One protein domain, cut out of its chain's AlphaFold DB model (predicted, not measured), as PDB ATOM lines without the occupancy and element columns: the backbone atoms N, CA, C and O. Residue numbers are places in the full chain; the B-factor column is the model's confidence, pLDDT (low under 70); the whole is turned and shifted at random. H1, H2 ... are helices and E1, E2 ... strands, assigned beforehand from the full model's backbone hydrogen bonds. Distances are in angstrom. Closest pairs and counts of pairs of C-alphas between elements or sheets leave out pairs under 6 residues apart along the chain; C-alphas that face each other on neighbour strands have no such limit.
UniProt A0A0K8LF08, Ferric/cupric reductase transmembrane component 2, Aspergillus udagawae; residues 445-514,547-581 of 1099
ATOM      1  N   ILE A 445     -61.971 -98.827  14.722       86.50
ATOM      2  CA  ILE A 445     -61.897 -99.262  16.123       86.50
ATOM      3  C   ILE A 445     -63.160-100.060  16.463       86.50
ATOM      4  O   ILE A 445     -64.280 -99.573  16.307       86.50
ATOM      5  N   ARG A 446     -62.983-101.283  16.963       87.38
ATOM      6  CA  ARG A 446     -64.057-102.176  17.422       87.38
ATOM      7  C   ARG A 446     -63.948-102.402  18.923       87.38
ATOM      8  O   ARG A 446     -62.872-102.276  19.491       87.38
ATOM      9  N   LYS A 447     -65.055-102.724  19.590       88.69
ATOM     10  CA  LYS A 447     -65.039-103.086  21.016       88.69
ATOM     11  C   LYS A 447     -64.975-104.606  21.145       88.69
ATOM     12  O   LYS A 447     -65.834-105.285  20.594       88.69
ATOM     13  N   ALA A 448     -63.971-105.111  21.852       88.75
ATOM     14  CA  ALA A 448     -63.832-106.518  22.201       88.75
ATOM     15  C   ALA A 448     -64.329-106.776  23.624       88.75
ATOM     16  O   ALA A 448     -64.089-105.967  24.527       88.75
ATOM     17  N   TYR A 449     -64.973-107.922  23.811       88.00
ATOM     18  CA  TYR A 449     -65.426-108.439  25.095       88.00
ATOM     19  C   TYR A 449     -64.592-109.658  25.465       88.00
ATOM     20  O   TYR A 449     -64.409-110.546  24.633       88.00
ATOM     21  N   VAL A 450     -64.067-109.687  26.686       87.50
ATOM     22  CA  VAL A 450     -63.184-110.756  27.165       87.50
ATOM     23  C   VAL A 450     -63.882-111.521  28.282       87.50
ATOM     24  O   VAL A 450     -64.377-110.931  29.241       87.50
ATOM     25  N   THR A 451     -63.915-112.844  28.159       86.00
ATOM     26  CA  THR A 451     -64.455-113.767  29.160       86.00
ATOM     27  C   THR A 451     -63.372-114.768  29.530       86.00
ATOM     28  O   THR A 451     -62.893-115.503  28.669       86.00
ATOM     29  N   VAL A 452     -62.963-114.795  30.796       84.19
ATOM     30  CA  VAL A 452     -62.038-115.817  31.305       84.19
ATOM     31  C   VAL A 452     -62.823-117.121  31.439       84.19
ATOM     32  O   VAL A 452     -63.887-117.120  32.052       84.19
ATOM     33  N   LEU A 453     -62.356-118.194  30.794       83.25
ATOM     34  CA  LEU A 453     -63.013-119.504  30.859       83.25
ATOM     35  C   LEU A 453     -62.473-120.314  32.039       83.25
ATOM     36  O   LEU A 453     -63.252-120.915  32.770       83.25
ATOM     37  N   ASP A 454     -61.151-120.316  32.212       81.62
ATOM     38  CA  ASP A 454     -60.428-120.943  33.318       81.62
ATOM     39  C   ASP A 454     -59.017-120.326  33.467       81.62
ATOM     40  O   ASP A 454     -58.703-119.311  32.838       81.62
ATOM     41  N   ASP A 455     -58.157-120.945  34.284       79.31
ATOM     42  CA  ASP A 455     -56.772-120.505  34.509       79.31
ATOM     43  C   ASP A 455     -55.873-120.596  33.253       79.31
ATOM     44  O   ASP A 455     -54.813-119.963  33.204       79.31
ATOM     45  N   GLU A 456     -56.269-121.352  32.219       79.75
ATOM     46  CA  GLU A 456     -55.474-121.581  31.005       79.75
ATOM     47  C   GLU A 456     -56.026-120.889  29.746       79.75
ATOM     48  O   GLU A 456     -55.260-120.663  28.801       79.75
ATOM     49  N   TYR A 457     -57.315-120.548  29.687       86.25
ATOM     50  CA  TYR A 457     -58.003-120.091  28.479       86.25
ATOM     51  C   TYR A 457     -58.935-118.900  28.725       86.25
ATOM     52  O   TYR A 457     -59.683-118.817  29.697       86.25
ATOM     53  N   LEU A 458     -58.953-117.994  27.749       88.75
ATOM     54  CA  LEU A 458     -59.905-116.892  27.656       88.75
ATOM     55  C   LEU A 458     -60.598-116.886  26.292       88.75
ATOM     56  O   LEU A 458     -60.069-117.369  25.286       88.75
ATOM     57  N   LYS A 459     -61.789-116.300  26.256       88.56
ATOM     58  CA  LYS A 459     -62.607-116.084  25.068       88.56
ATOM     59  C   LYS A 459     -62.676-114.592  24.763       88.56
ATOM     60  O   LYS A 459     -62.943-113.798  25.661       88.56
ATOM     61  N   ILE A 460     -62.460-114.217  23.504       88.75
ATOM     62  CA  ILE A 460     -62.618-112.841  23.016       88.75
ATOM     63  C   ILE A 460     -63.735-112.810  21.978       88.75
ATOM     64  O   ILE A 460     -63.705-113.582  21.021       88.75
ATOM     65  N   GLU A 461     -64.694-111.905  22.143       87.94
ATOM     66  CA  GLU A 461     -65.810-111.701  21.220       87.94
ATOM     67  C   GLU A 461     -65.822-110.269  20.679       87.94
ATOM     68  O   GLU A 461     -65.740-109.298  21.434       87.94
ATOM     69  N   VAL A 462     -65.917-110.136  19.356       88.12
ATOM     70  CA  VAL A 462     -65.897-108.852  18.644       88.12
ATOM     71  C   VAL A 462     -67.125-108.772  17.729       88.12
ATOM     72  O   VAL A 462     -67.124-109.361  16.643       88.12
ATOM     73  N   PRO A 463     -68.189-108.060  18.135       84.38
ATOM     74  CA  PRO A 463     -69.404-107.953  17.337       84.38
ATOM     75  C   PRO A 463     -69.222-107.055  16.107       84.38
ATOM     76  O   PRO A 463     -68.429-106.110  16.091       84.38
ATOM     77  N   GLY A 464     -70.001-107.342  15.065       77.38
ATOM     78  CA  GLY A 464     -70.021-106.598  13.807       77.38
ATOM     79  C   GLY A 464     -68.823-106.871  12.894       77.38
ATOM     80  O   GLY A 464     -68.587-106.094  11.968       77.38
ATOM     81  N   VAL A 465     -68.058-107.936  13.152       79.38
ATOM     82  CA  VAL A 465     -66.883-108.337  12.365       79.38
ATOM     83  C   VAL A 465     -67.054-109.783  11.917       79.38
ATOM     84  O   VAL A 465     -67.195-110.683  12.739       79.38
ATOM     85  N   HIS A 466     -67.017-110.005  10.605       79.00
ATOM     86  CA  HIS A 466     -66.977-111.342  10.021       79.00
ATOM     87  C   HIS A 466     -65.557-111.626   9.530       79.00
ATOM     88  O   HIS A 466     -65.071-110.961   8.615       79.00
ATOM     89  N   ALA A 467     -64.886-112.581  10.165       72.31
ATOM     90  CA  ALA A 467     -63.516-112.957   9.852       72.31
ATOM     91  C   ALA A 467     -63.312-114.458  10.102       72.31
ATOM     92  O   ALA A 467     -63.869-115.006  11.052       72.31
ATOM     93  N   GLN A 468     -62.526-115.110   9.249       67.56
ATOM     94  CA  GLN A 468     -62.236-116.547   9.297       67.56
ATOM     95  C   GLN A 468     -60.732-116.783   9.105       67.56
ATOM     96  O   GLN A 468     -60.039-115.963   8.500       67.56
ATOM     97  N   GLY A 469     -60.213-117.901   9.612       70.88
ATOM     98  CA  GLY A 469     -58.794-118.244   9.491       70.88
ATOM     99  C   GLY A 469     -57.916-117.470  10.476       70.88
ATOM    100  O   GLY A 469     -58.207-117.439  11.673       70.88
ATOM    101  N   HIS A 470     -56.827-116.867   9.992       76.81
ATOM    102  CA  HIS A 470     -55.887-116.117  10.829       76.81
ATOM    103  C   HIS A 470     -56.187-114.615  10.800       76.81
ATOM    104  O   HIS A 470     -56.171-113.982   9.744       76.81
ATOM    105  N   VAL A 471     -56.412-114.032  11.975       82.06
ATOM    106  CA  VAL A 471     -56.722-112.610  12.161       82.06
ATOM    107  C   VAL A 471     -55.656-111.969  13.037       82.06
ATOM    108  O   VAL A 471     -55.220-112.563  14.020       82.06
ATOM    109  N   TYR A 472     -55.248-110.745  12.703       86.38
ATOM    110  CA  TYR A 472     -54.362-109.948  13.552       86.38
ATOM    111  C   TYR A 472     -55.144-108.858  14.277       86.38
ATOM    112  O   TYR A 472     -55.901-108.108  13.654       86.38
ATOM    113  N   LEU A 473     -54.941-108.777  15.593       86.88
ATOM    114  CA  LEU A 473     -55.550-107.769  16.458       86.88
ATOM    115  C   LEU A 473     -54.500-106.872  17.111       86.88
ATOM    116  O   LEU A 473     -53.408-107.334  17.450       86.88
ATOM    117  N   TYR A 474     -54.880-105.616  17.339       87.25
ATOM    118  CA  TYR A 474     -54.105-104.627  18.087       87.25
ATOM    119  C   TYR A 474     -54.883-104.184  19.328       87.25
ATOM    120  O   TYR A 474     -56.096-103.961  19.255       87.25
ATOM    121  N   PHE A 475     -54.175-104.001  20.445       86.50
ATOM    122  CA  PHE A 475     -54.753-103.661  21.750       86.50
ATOM    123  C   PHE A 475     -54.227-102.305  22.268       86.50
ATOM    124  O   PHE A 475     -53.406-102.272  23.187       86.50
ATOM    125  N   PRO A 476     -54.689-101.167  21.715       82.00
ATOM    126  CA  PRO A 476     -54.102 -99.848  21.976       82.00
ATOM    127  C   PRO A 476     -54.196 -99.380  23.438       82.00
ATOM    128  O   PRO A 476     -53.419 -98.535  23.862       82.00
ATOM    129  N   THR A 477     -55.133 -99.900  24.231       81.19
ATOM    130  CA  THR A 477     -55.325 -99.485  25.635       81.19
ATOM    131  C   THR A 477     -54.714-100.439  26.657       81.19
ATOM    132  O   THR A 477     -54.841-100.204  27.858       81.19
ATOM    133  N   LEU A 478     -54.120-101.553  26.216       76.88
ATOM    134  CA  LEU A 478     -53.626-102.591  27.124       76.88
ATOM    135  C   LEU A 478     -52.187-102.330  27.582       76.88
ATOM    136  O   LEU A 478     -51.831-102.648  28.713       76.88
ATOM    137  N   ALA A 479     -51.383-101.716  26.716       71.12
ATOM    138  CA  ALA A 479     -50.012-101.305  26.984       71.12
ATOM    139  C   ALA A 479     -49.688-100.021  26.204       71.12
ATOM    140  O   ALA A 479     -50.389 -99.667  25.261       71.12
ATOM    141  N   TRP A 480     -48.574 -99.364  26.539       70.81
ATOM    142  CA  TRP A 480     -48.016 -98.236  25.767       70.81
ATOM    143  C   TRP A 480     -47.717 -98.590  24.293       70.81
ATOM    144  O   TRP A 480     -47.589 -97.721  23.435       70.81
ATOM    145  N   ARG A 481     -47.609 -99.883  23.982       72.44
ATOM    146  CA  ARG A 481     -47.158-100.406  22.693       72.44
ATOM    147  C   ARG A 481     -48.326-100.613  21.735       72.44
ATOM    148  O   ARG A 481     -48.667-101.728  21.356       72.44
ATOM    149  N   VAL A 482     -48.935 -99.509  21.324       73.75
ATOM    150  CA  VAL A 482     -50.147 -99.507  20.485       73.75
ATOM    151  C   VAL A 482     -49.953-100.121  19.088       73.75
ATOM    152  O   VAL A 482     -50.926-100.435  18.410       73.75
ATOM    153  N   TRP A 483     -48.700-100.296  18.660       70.00
ATOM    154  CA  TRP A 483     -48.298-100.839  17.359       70.00
ATOM    155  C   TRP A 483     -48.084-102.364  17.343       70.00
ATOM    156  O   TRP A 483     -47.822-102.920  16.273       70.00
ATOM    157  N   GLU A 484     -48.175-103.047  18.489       75.00
ATOM    158  CA  GLU A 484     -48.073-104.510  18.551       75.00
ATOM    159  C   GLU A 484     -49.297-105.173  17.912       75.00
ATOM    160  O   GLU A 484     -50.441-104.803  18.187       75.00
ATOM    161  N   ASN A 485     -49.052-106.182  17.069       82.12
ATOM    162  CA  ASN A 485     -50.111-107.004  16.502       82.12
ATOM    163  C   ASN A 485     -49.960-108.474  16.864       82.12
ATOM    164  O   ASN A 485     -48.878-109.054  16.783       82.12
ATOM    165  N   HIS A 486     -51.080-109.090  17.232       81.31
ATOM    166  CA  HIS A 486     -51.111-110.457  17.729       81.31
ATOM    167  C   HIS A 486     -51.935-111.343  16.791       81.31
ATOM    168  O   HIS A 486     -53.082-110.994  16.495       81.31
ATOM    169  N   PRO A 487     -51.369-112.461  16.299       83.12
ATOM    170  CA  PRO A 487     -52.103-113.421  15.489       83.12
ATOM    171  C   PRO A 487     -53.039-114.265  16.357       83.12
ATOM    172  O   PRO A 487     -52.614-114.838  17.360       83.12
ATOM    173  N   PHE A 488     -54.283-114.417  15.915       82.88
ATOM    174  CA  PHE A 488     -55.268-115.314  16.508       82.88
ATOM    175  C   PHE A 488     -55.985-116.121  15.426       82.88
ATOM    176  O   PHE A 488     -56.172-115.652  14.303       82.88
ATOM    177  N   SER A 489     -56.393-117.340  15.769       79.19
ATOM    178  CA  SER A 489     -57.296-118.138  14.938       79.19
ATOM    179  C   SER A 489     -58.742-117.781  15.268       79.19
ATOM    180  O   SER A 489     -59.104-117.676  16.442       79.19
ATOM    181  N   ALA A 490     -59.550-117.578  14.232       79.44
ATOM    182  CA  ALA A 490     -60.882-117.002  14.329       79.44
ATOM    183  C   ALA A 490     -61.999-117.963  13.932       79.44
ATOM    184  O   ALA A 490     -61.949-118.575  12.865       79.44
ATOM    185  N   ILE A 491     -63.053-117.999  14.754       77.38
ATOM    186  CA  ILE A 491     -64.350-118.579  14.406       77.38
ATOM    187  C   ILE A 491     -65.327-117.433  14.140       77.38
ATOM    188  O   ILE A 491     -65.496-116.539  14.972       77.38
ATOM    189  N   ALA A 492     -65.999-117.475  12.991       70.56
ATOM    190  CA  ALA A 492     -67.134-116.603  12.720       70.56
ATOM    191  C   ALA A 492     -68.409-117.240  13.288       70.56
ATOM    192  O   ALA A 492     -68.769-118.349  12.896       70.56
ATOM    193  N   SER A 493     -69.098-116.538  14.186       70.50
ATOM    194  CA  SER A 493     -70.410-116.930  14.709       70.50
ATOM    195  C   SER A 493     -71.446-115.836  14.437       70.50
ATOM    196  O   SER A 493     -71.099-114.690  14.151       70.50
ATOM    197  N   PHE A 494     -72.732-116.175  14.501       68.19
ATOM    198  CA  PHE A 494     -73.818-115.194  14.505       68.19
ATOM    199  C   PHE A 494     -74.444-115.185  15.897       68.19
ATOM    200  O   PHE A 494     -74.903-116.224  16.372       68.19
ATOM    201  N   ARG A 495     -74.466-114.026  16.562       64.31
ATOM    202  CA  ARG A 495     -75.084-113.877  17.890       64.31
ATOM    203  C   ARG A 495     -76.203-112.846  17.871       64.31
ATOM    204  O   ARG A 495     -76.177-111.876  17.115       64.31
ATOM    205  N   ARG A 496     -77.160-113.064  18.773       59.47
ATOM    206  CA  ARG A 496     -78.239-112.132  19.101       59.47
ATOM    207  C   ARG A 496     -77.741-111.090  20.106       59.47
ATOM    208  O   ARG A 496     -77.170-111.451  21.136       59.47
ATOM    209  N   GLU A 497     -77.979-109.812  19.822       53.47
ATOM    210  CA  GLU A 497     -77.418-108.680  20.577       53.47
ATOM    211  C   GLU A 497     -77.809-108.677  22.076       53.47
ATOM    212  O   GLU A 497     -76.967-108.420  22.941       53.47
ATOM    213  N   ASP A 498     -79.048-109.062  22.405       51.19
ATOM    214  CA  ASP A 498     -79.587-109.044  23.780       51.19
ATOM    215  C   ASP A 498     -78.987-110.107  24.709       51.19
ATOM    216  O   ASP A 498     -78.935-109.924  25.929       51.19
ATOM    217  N   SER A 499     -78.529-111.231  24.149       55.12
ATOM    218  CA  SER A 499     -77.898-112.310  24.919       55.12
ATOM    219  C   SER A 499     -76.498-111.915  25.390       55.12
ATOM    220  O   SER A 499     -76.063-112.349  26.457       55.12
ATOM    221  N   MET A 500     -75.809-111.079  24.611       54.75
ATOM    222  CA  MET A 500     -74.444-110.642  24.882       54.75
ATOM    223  C   MET A 500     -74.429-109.635  26.040       54.75
ATOM    224  O   MET A 500     -73.717-109.841  27.019       54.75
ATOM    225  N   LYS A 501     -75.304-108.616  26.009       52.00
ATOM    226  CA  LYS A 501     -75.428-107.612  27.087       52.00
ATOM    227  C   LYS A 501     -75.807-108.236  28.444       52.00
ATOM    228  O   LYS A 501     -75.264-107.821  29.464       52.00
ATOM    229  N   ARG A 502     -76.672-109.265  28.461       51.44
ATOM    230  CA  ARG A 502     -77.090-109.978  29.689       51.44
ATOM    231  C   ARG A 502     -75.990-110.849  30.310       51.44
ATOM    232  O   ARG A 502     -75.771-110.748  31.511       51.44
ATOM    233  N   LYS A 503     -75.266-111.662  29.523       51.59
ATOM    234  CA  LYS A 503     -74.151-112.490  30.045       51.59
ATOM    235  C   LYS A 503     -72.993-111.638  30.586       51.59
ATOM    236  O   LYS A 503     -72.376-112.008  31.578       51.59
ATOM    237  N   ILE A 504     -72.732-110.477  29.974       49.94
ATOM    238  CA  ILE A 504     -71.668-109.546  30.392       49.94
ATOM    239  C   ILE A 504     -71.933-108.948  31.784       49.94
ATOM    240  O   ILE A 504     -70.993-108.796  32.562       49.94
ATOM    241  N   ALA A 505     -73.190-108.633  32.119       41.38
ATOM    242  CA  ALA A 505     -73.542-108.062  33.423       41.38
ATOM    243  C   ALA A 505     -73.288-109.041  34.584       41.38
ATOM    244  O   ALA A 505     -72.797-108.625  35.629       41.38
ATOM    245  N   VAL A 506     -73.553-110.334  34.365       46.69
ATOM    246  CA  VAL A 506     -73.385-111.398  35.369       46.69
ATOM    247  C   VAL A 506     -71.900-111.706  35.610       46.69
ATOM    248  O   VAL A 506     -71.439-111.695  36.743       46.69
ATOM    249  N   VAL A 507     -71.103-111.868  34.548       48.72
ATOM    250  CA  VAL A 507     -69.674-112.235  34.664       48.72
ATOM    251  C   VAL A 507     -68.815-111.110  35.267       48.72
ATOM    252  O   VAL A 507     -67.799-111.369  35.911       48.72
ATOM    253  N   SER A 508     -69.199-109.842  35.080       45.00
ATOM    254  CA  SER A 508     -68.380-108.704  35.517       45.00
ATOM    255  C   SER A 508     -68.384-108.463  37.039       45.00
ATOM    256  O   SER A 508     -67.511-107.727  37.509       45.00
ATOM    257  N   GLN A 509     -69.329-109.039  37.795       45.97
ATOM    258  CA  GLN A 509     -69.393-108.932  39.263       45.97
ATOM    259  C   GLN A 509     -68.598-110.044  39.964       45.97
ATOM    260  O   GLN A 509     -67.796-109.736  40.848       45.97
ATOM    261  N   ASP A 510     -68.721-111.291  39.508       48.25
ATOM    262  CA  ASP A 510     -68.100-112.452  40.163       48.25
ATOM    263  C   ASP A 510     -66.568-112.475  39.998       48.25
ATOM    264  O   ASP A 510     -65.824-112.674  40.959       48.25
ATOM    265  N   VAL A 511     -66.062-112.129  38.807       47.72
ATOM    266  CA  VAL A 511     -64.613-112.119  38.515       47.72
ATOM    267  C   VAL A 511     -63.883-110.991  39.254       47.72
ATOM    268  O   VAL A 511     -62.719-111.131  39.630       47.72
ATOM    269  N   LYS A 512     -64.554-109.859  39.507       44.31
ATOM    270  CA  LYS A 512     -63.957-108.724  40.231       44.31
ATOM    271  C   LYS A 512     -63.781-109.041  41.721       44.31
ATOM    272  O   LYS A 512     -62.806-108.583  42.315       44.31
ATOM    273  N   ALA A 513     -64.681-109.840  42.297       45.31
ATOM    274  CA  ALA A 513     -64.611-110.295  43.684       45.31
ATOM    275  C   ALA A 513     -63.503-111.344  43.901       45.31
ATOM    276  O   ALA A 513     -62.759-111.260  44.879       45.31
ATOM    277  N   GLU A 514     -63.318-112.271  42.957       45.88
ATOM    278  CA  GLU A 514     -62.301-113.330  43.060       45.88
ATOM    279  C   GLU A 514     -60.864-112.832  42.790       45.88
ATOM    280  O   GLU A 514     -59.900-113.320  43.380       45.88
ATOM    281  N   TYR A 547     -79.777-110.865  14.239       65.12
ATOM    282  CA  TYR A 547     -78.513-111.596  14.333       65.12
ATOM    283  C   TYR A 547     -77.396-110.780  13.682       65.12
ATOM    284  O   TYR A 547     -77.491-110.418  12.510       65.12
ATOM    285  N   GLN A 548     -76.317-110.516  14.421       74.69
ATOM    286  CA  GLN A 548     -75.130-109.849  13.887       74.69
ATOM    287  C   GLN A 548     -73.937-110.810  13.817       74.69
ATOM    288  O   GLN A 548     -73.812-111.702  14.666       74.69
ATOM    289  N   PRO A 549     -73.041-110.644  12.823       79.62
ATOM    290  CA  PRO A 549     -71.801-111.406  12.765       79.62
ATOM    291  C   PRO A 549     -70.913-111.050  13.960       79.62
ATOM    292  O   PRO A 549     -70.740-109.876  14.292       79.62
ATOM    293  N   CYS A 550     -70.338-112.060  14.598       83.75
ATOM    294  CA  CYS A 550     -69.448-111.938  15.741       83.75
ATOM    295  C   CYS A 550     -68.175-112.748  15.484       83.75
ATOM    296  O   CYS A 550     -68.225-113.939  15.170       83.75
ATOM    297  N   LEU A 551     -67.028-112.094  15.627       86.25
ATOM    298  CA  LEU A 551     -65.728-112.745  15.595       86.25
ATOM    299  C   LEU A 551     -65.425-113.290  16.993       86.25
ATOM    300  O   LEU A 551     -65.315-112.519  17.946       86.25
ATOM    301  N   THR A 552     -65.267-114.608  17.106       87.00
ATOM    302  CA  THR A 552     -64.962-115.293  18.364       87.00
ATOM    303  C   THR A 552     -63.571-115.916  18.310       87.00
ATOM    304  O   THR A 552     -63.238-116.654  17.381       87.00
ATOM    305  N   LEU A 553     -62.755-115.635  19.326       87.75
ATOM    306  CA  LEU A 553     -61.393-116.141  19.479       87.75
ATOM    307  C   LEU A 553     -61.277-116.903  20.797       87.75
ATOM    308  O   LEU A 553     -61.700-116.403  21.839       87.75
ATOM    309  N   PHE A 554     -60.640-118.071  20.761       88.00
ATOM    310  CA  PHE A 554     -60.225-118.794  21.962       88.00
ATOM    311  C   PHE A 554     -58.713-118.673  22.102       88.00
ATOM    312  O   PHE A 554     -57.962-119.076  21.212       88.00
ATOM    313  N   VAL A 555     -58.262-118.084  23.204       85.88
ATOM    314  CA  VAL A 555     -56.865-117.705  23.412       85.88
ATOM    315  C   VAL A 555     -56.341-118.404  24.653       85.88
ATOM    316  O   VAL A 555     -56.971-118.382  25.706       85.88
ATOM    317  N   ARG A 556     -55.164-119.015  24.533       85.69
ATOM    318  CA  ARG A 556     -54.456-119.577  25.681       85.69
ATOM    319  C   ARG A 556     -53.764-118.462  26.462       85.69
ATOM    320  O   ARG A 556     -53.056-117.647  25.868       85.69
ATOM    321  N   ILE A 557     -53.928-118.457  27.776       82.88
ATOM    322  CA  ILE A 557     -53.293-117.506  28.681       82.88
ATOM    323  C   ILE A 557     -51.797-117.835  28.753       82.88
ATOM    324  O   ILE A 557     -51.382-118.884  29.238       82.88
ATOM    325  N   GLN A 558     -50.971-116.933  28.225       78.44
ATOM    326  CA  GLN A 558     -49.514-116.929  28.384       78.44
ATOM    327  C   GLN A 558     -49.061-115.651  29.105       78.44
ATOM    328  O   GLN A 558     -49.876-114.771  29.393       78.44
ATOM    329  N   SER A 559     -47.767-115.527  29.410       67.19
ATOM    330  CA  SER A 559     -47.195-114.298  29.974       67.19
ATOM    331  C   SER A 559     -47.352-113.092  29.027       67.19
ATOM    332  O   SER A 559     -47.494-113.244  27.817       67.19
ATOM    333  N   GLY A 560     -47.342-111.871  29.575       73.25
ATOM    334  CA  GLY A 560     -47.460-110.633  28.788       73.25
ATOM    335  C   GLY A 560     -48.903-110.270  28.414       73.25
ATOM    336  O   GLY A 560     -49.801-110.335  29.257       73.25
ATOM    337  N   THR A 561     -49.129-109.856  27.161       75.25
ATOM    338  CA  THR A 561     -50.390-109.278  26.649       75.25
ATOM    339  C   THR A 561     -51.614-110.143  26.959       75.25
ATOM    340  O   THR A 561     -52.610-109.635  27.464       75.25
ATOM    341  N   THR A 562     -51.538-111.461  26.754       81.69
ATOM    342  CA  THR A 562     -52.661-112.376  27.030       81.69
ATOM    343  C   THR A 562     -53.041-112.446  28.506       81.69
ATOM    344  O   THR A 562     -54.217-112.591  28.812       81.69
ATOM    345  N   ARG A 563     -52.081-112.282  29.428       80.38
ATOM    346  CA  ARG A 563     -52.358-112.220  30.872       80.38
ATOM    347  C   ARG A 563     -52.958-110.879  31.281       80.38
ATOM    348  O   ARG A 563     -53.820-110.835  32.150       80.38
ATOM    349  N   HIS A 564     -52.536-109.787  30.641       80.88
ATOM    350  CA  HIS A 564     -53.142-108.470  30.858       80.88
ATOM    351  C   HIS A 564     -54.589-108.402  30.355       80.88
ATOM    352  O   HIS A 564     -55.397-107.693  30.953       80.88
ATOM    353  N   LEU A 565     -54.936-109.163  29.309       82.19
ATOM    354  CA  LEU A 565     -56.319-109.280  28.834       82.19
ATOM    355  C   LEU A 565     -57.256-109.853  29.905       82.19
ATOM    356  O   LEU A 565     -58.391-109.401  29.989       82.19
ATOM    357  N   CYS A 566     -56.782-110.753  30.775       78.88
ATOM    358  CA  CYS A 566     -57.596-111.312  31.862       78.88
ATOM    359  C   CYS A 566     -58.081-110.252  32.867       78.88
ATOM    360  O   CYS A 566     -59.091-110.455  33.531       78.88
ATOM    361  N   ALA A 567     -57.391-109.110  32.975       77.06
ATOM    362  CA  ALA A 567     -57.742-108.038  33.908       77.06
ATOM    363  C   ALA A 567     -58.794-107.052  33.359       77.06
ATOM    364  O   ALA A 567     -59.141-106.080  34.035       77.06
ATOM    365  N   ARG A 568     -59.275-107.234  32.122       77.88
ATOM    366  CA  ARG A 568     -60.205-106.315  31.448       77.88
ATOM    367  C   ARG A 568     -61.405-107.086  30.911       77.88
ATOM    368  O   ARG A 568     -61.226-108.034  30.166       77.88
ATOM    369  N   SER A 569     -62.622-106.637  31.215       78.12
ATOM    370  CA  SER A 569     -63.856-107.217  30.657       78.12
ATOM    371  C   SER A 569     -64.191-106.682  29.259       78.12
ATOM    372  O   SER A 569     -64.766-107.391  28.433       78.12
ATOM    373  N   GLN A 570     -63.810-105.434  28.972       85.31
ATOM    374  CA  GLN A 570     -64.044-104.780  27.689       85.31
ATOM    375  C   GLN A 570     -62.866-103.876  27.316       85.31
ATOM    376  O   GLN A 570     -62.319-103.174  28.170       85.31
ATOM    377  N   LEU A 571     -62.500-103.861  26.031       88.81
ATOM    378  CA  LEU A 571     -61.465-102.971  25.510       88.81
ATOM    379  C   LEU A 571     -61.664-102.620  24.025       88.81
ATOM    380  O   LEU A 571     -62.180-103.439  23.263       88.81
ATOM    381  N   PRO A 572     -61.262-101.412  23.589       89.19
ATOM    382  CA  PRO A 572     -61.165-101.091  22.171       89.19
ATOM    383  C   PRO A 572     -60.006-101.861  21.523       89.19
ATOM    384  O   PRO A 572     -58.913-101.958  22.083       89.19
ATOM    385  N   ILE A 573     -60.244-102.379  20.323       88.94
ATOM    386  CA  ILE A 573     -59.287-103.122  19.505       88.94
ATOM    387  C   ILE A 573     -59.312-102.618  18.061       88.94
ATOM    388  O   ILE A 573     -60.328-102.102  17.591       88.94
ATOM    389  N   LEU A 574     -58.210-102.806  17.338       87.88
ATOM    390  CA  LEU A 574     -58.188-102.661  15.880       87.88
ATOM    391  C   LEU A 574     -58.078-104.046  15.247       87.88
ATOM    392  O   LEU A 574     -57.280-104.876  15.690       87.88
ATOM    393  N   VAL A 575     -58.875-104.280  14.207       86.44
ATOM    394  CA  VAL A 575     -58.904-105.547  13.470       86.44
ATOM    395  C   VAL A 575     -58.214-105.340  12.125       86.44
ATOM    396  O   VAL A 575     -58.690-104.571  11.297       86.44
ATOM    397  N   GLU A 576     -57.094-106.025  11.886       82.62
ATOM    398  CA  GLU A 576     -56.377-105.960  10.598       82.62
ATOM    399  C   GLU A 576     -57.132-106.722   9.489       82.62
ATOM    400  O   GLU A 576     -56.959-106.463   8.301       82.62
ATOM    401  N   GLY A 577     -58.005-107.651   9.882       74.31
ATOM    402  CA  GLY A 577     -58.814-108.480   8.992       74.31
ATOM    403  C   GLY A 577     -58.299-109.914   8.883       74.31
ATOM    404  O   GLY A 577     -57.336-110.306   9.545       74.31
ATOM    405  N   SER A 578     -58.985-110.714   8.064       72.06
ATOM    406  CA  SER A 578     -58.598-112.100   7.784       72.06
ATOM    407  C   SER A 578     -57.467-112.146   6.769       72.06
ATOM    408  O   SER A 578     -57.584-111.598   5.669       72.06
ATOM    409  N   TYR A 579     -56.397-112.841   7.118       70.69
ATOM    410  CA  TYR A 579     -55.458-113.360   6.141       70.69
ATOM    411  C   TYR A 579     -55.976-114.729   5.702       70.69
ATOM    412  O   TYR A 579     -56.366-115.515   6.573       70.69
ATOM    413  N   PRO A 580     -56.043-115.013   4.384       54.72
ATOM    414  CA  PRO A 580     -56.528-116.302   3.920       54.72
ATOM    415  C   PRO A 580     -55.744-117.406   4.643       54.72
ATOM    416  O   PRO A 580     -54.512-117.304   4.741       54.72
ATOM    417  N   PRO A 581     -56.427-118.421   5.205       51.31
ATOM    418  CA  PRO A 581     -55.732-119.590   5.721       51.31
ATOM    419  C   PRO A 581     -54.853-120.142   4.598       51.31
ATOM    420  O   PRO A 581     -55.173-119.966   3.421       51.31
TER     421      PRO A 581
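Overview. This is residues 445 to 514 and 547 to 581 of the 1099 residues of the protein "Ferric/cupric reductase transmembrane component 2" of Aspergillus udagawae (UniProt A0A0K8LF08). Six antiparallel strands ring round into a small closed barrel, E1 to E2 to E5 to E4 to E3 to E6 and back to E1. The long helix H1 slants across the outside of this barrel, mainly over E1 and E2, and the short H2 sits outside it too, between E5 and E6 along the chain. The printed part has 105 residues with six named strands and two named helices, in the order E1 E2 E3 E4 H1 E5 H2 E6, and its class is mixed, helices and strands. It is compact, with a radius of gyration of the C-alphas of 13.3 A and spans of 40 by 34 by 23 A.

Arrangement. E1, residues 445 to 452, and E2, residues 457 to 463, form an antiparallel hairpin, with N 451 and O 459 2.8 A apart. On the other side of E2 is E5, residues 547 to 556, antiparallel at 156 degrees, with N 460 and O 553 at 2.9 A. E4, residues 486 to 496, is the next neighbour of E5, with N 550 and O 493 at 2.8 A; it bends by 68 degrees at residue 489. Over its residues 486 to 490, which include the bend, E4 pairs with E3, residues 469 to 474, in a second antiparallel hairpin, with N 471 and O 488 at 2.8 A. E6, residues 570 to 579, bends by 57 degrees at residue 574 and closes the ring, pairing with E3 through N 576 and O 472 at 3.0 A and with E1 through N 446 and O 573 at 2.8 A. H1, residues 497 to 514, is on the barrel at a height of 9.6 A over the sheet, slantwise to E1 at 52 degrees on the local plane; its closest C-alphas to E1 are those of Val 507 and Thr 451, 7.7 A apart. H2, residues 561 to 565, is on the barrel at a height of 7.5 A and is near E2. Every O i to N i+4 pair of H2 is within hydrogen-bond range, and 10 of 14 in H1.

Along the chain. E1 begins at C-alpha 445 (-61.897, -99.262, 16.123) and is 22.5 A long. E2 measures 20.0 A, E3 16.8 A, E4 27.2 A, E5 27.8 A and E6 24.7 A. H1 is 27.5 A long, H2 6.3 A, and H1 ends at C-alpha 514 (-62.301, -113.330, 43.060). E6 ends at C-alpha 579 (-55.458, -113.360, 6.141).

Size, cuts and confidence. The farthest C-alphas, of Ala 513 and Pro 580, are 41.0 A apart. Residues 515 to 546 are not printed, and C-alphas 514 and 547 are 33.0 A apart across the cut. The link from E3 to E4, 11 residues, is long. Mean pLDDT of the printed part is 74.3, and it is under 70 at residues 494 to 514, among others.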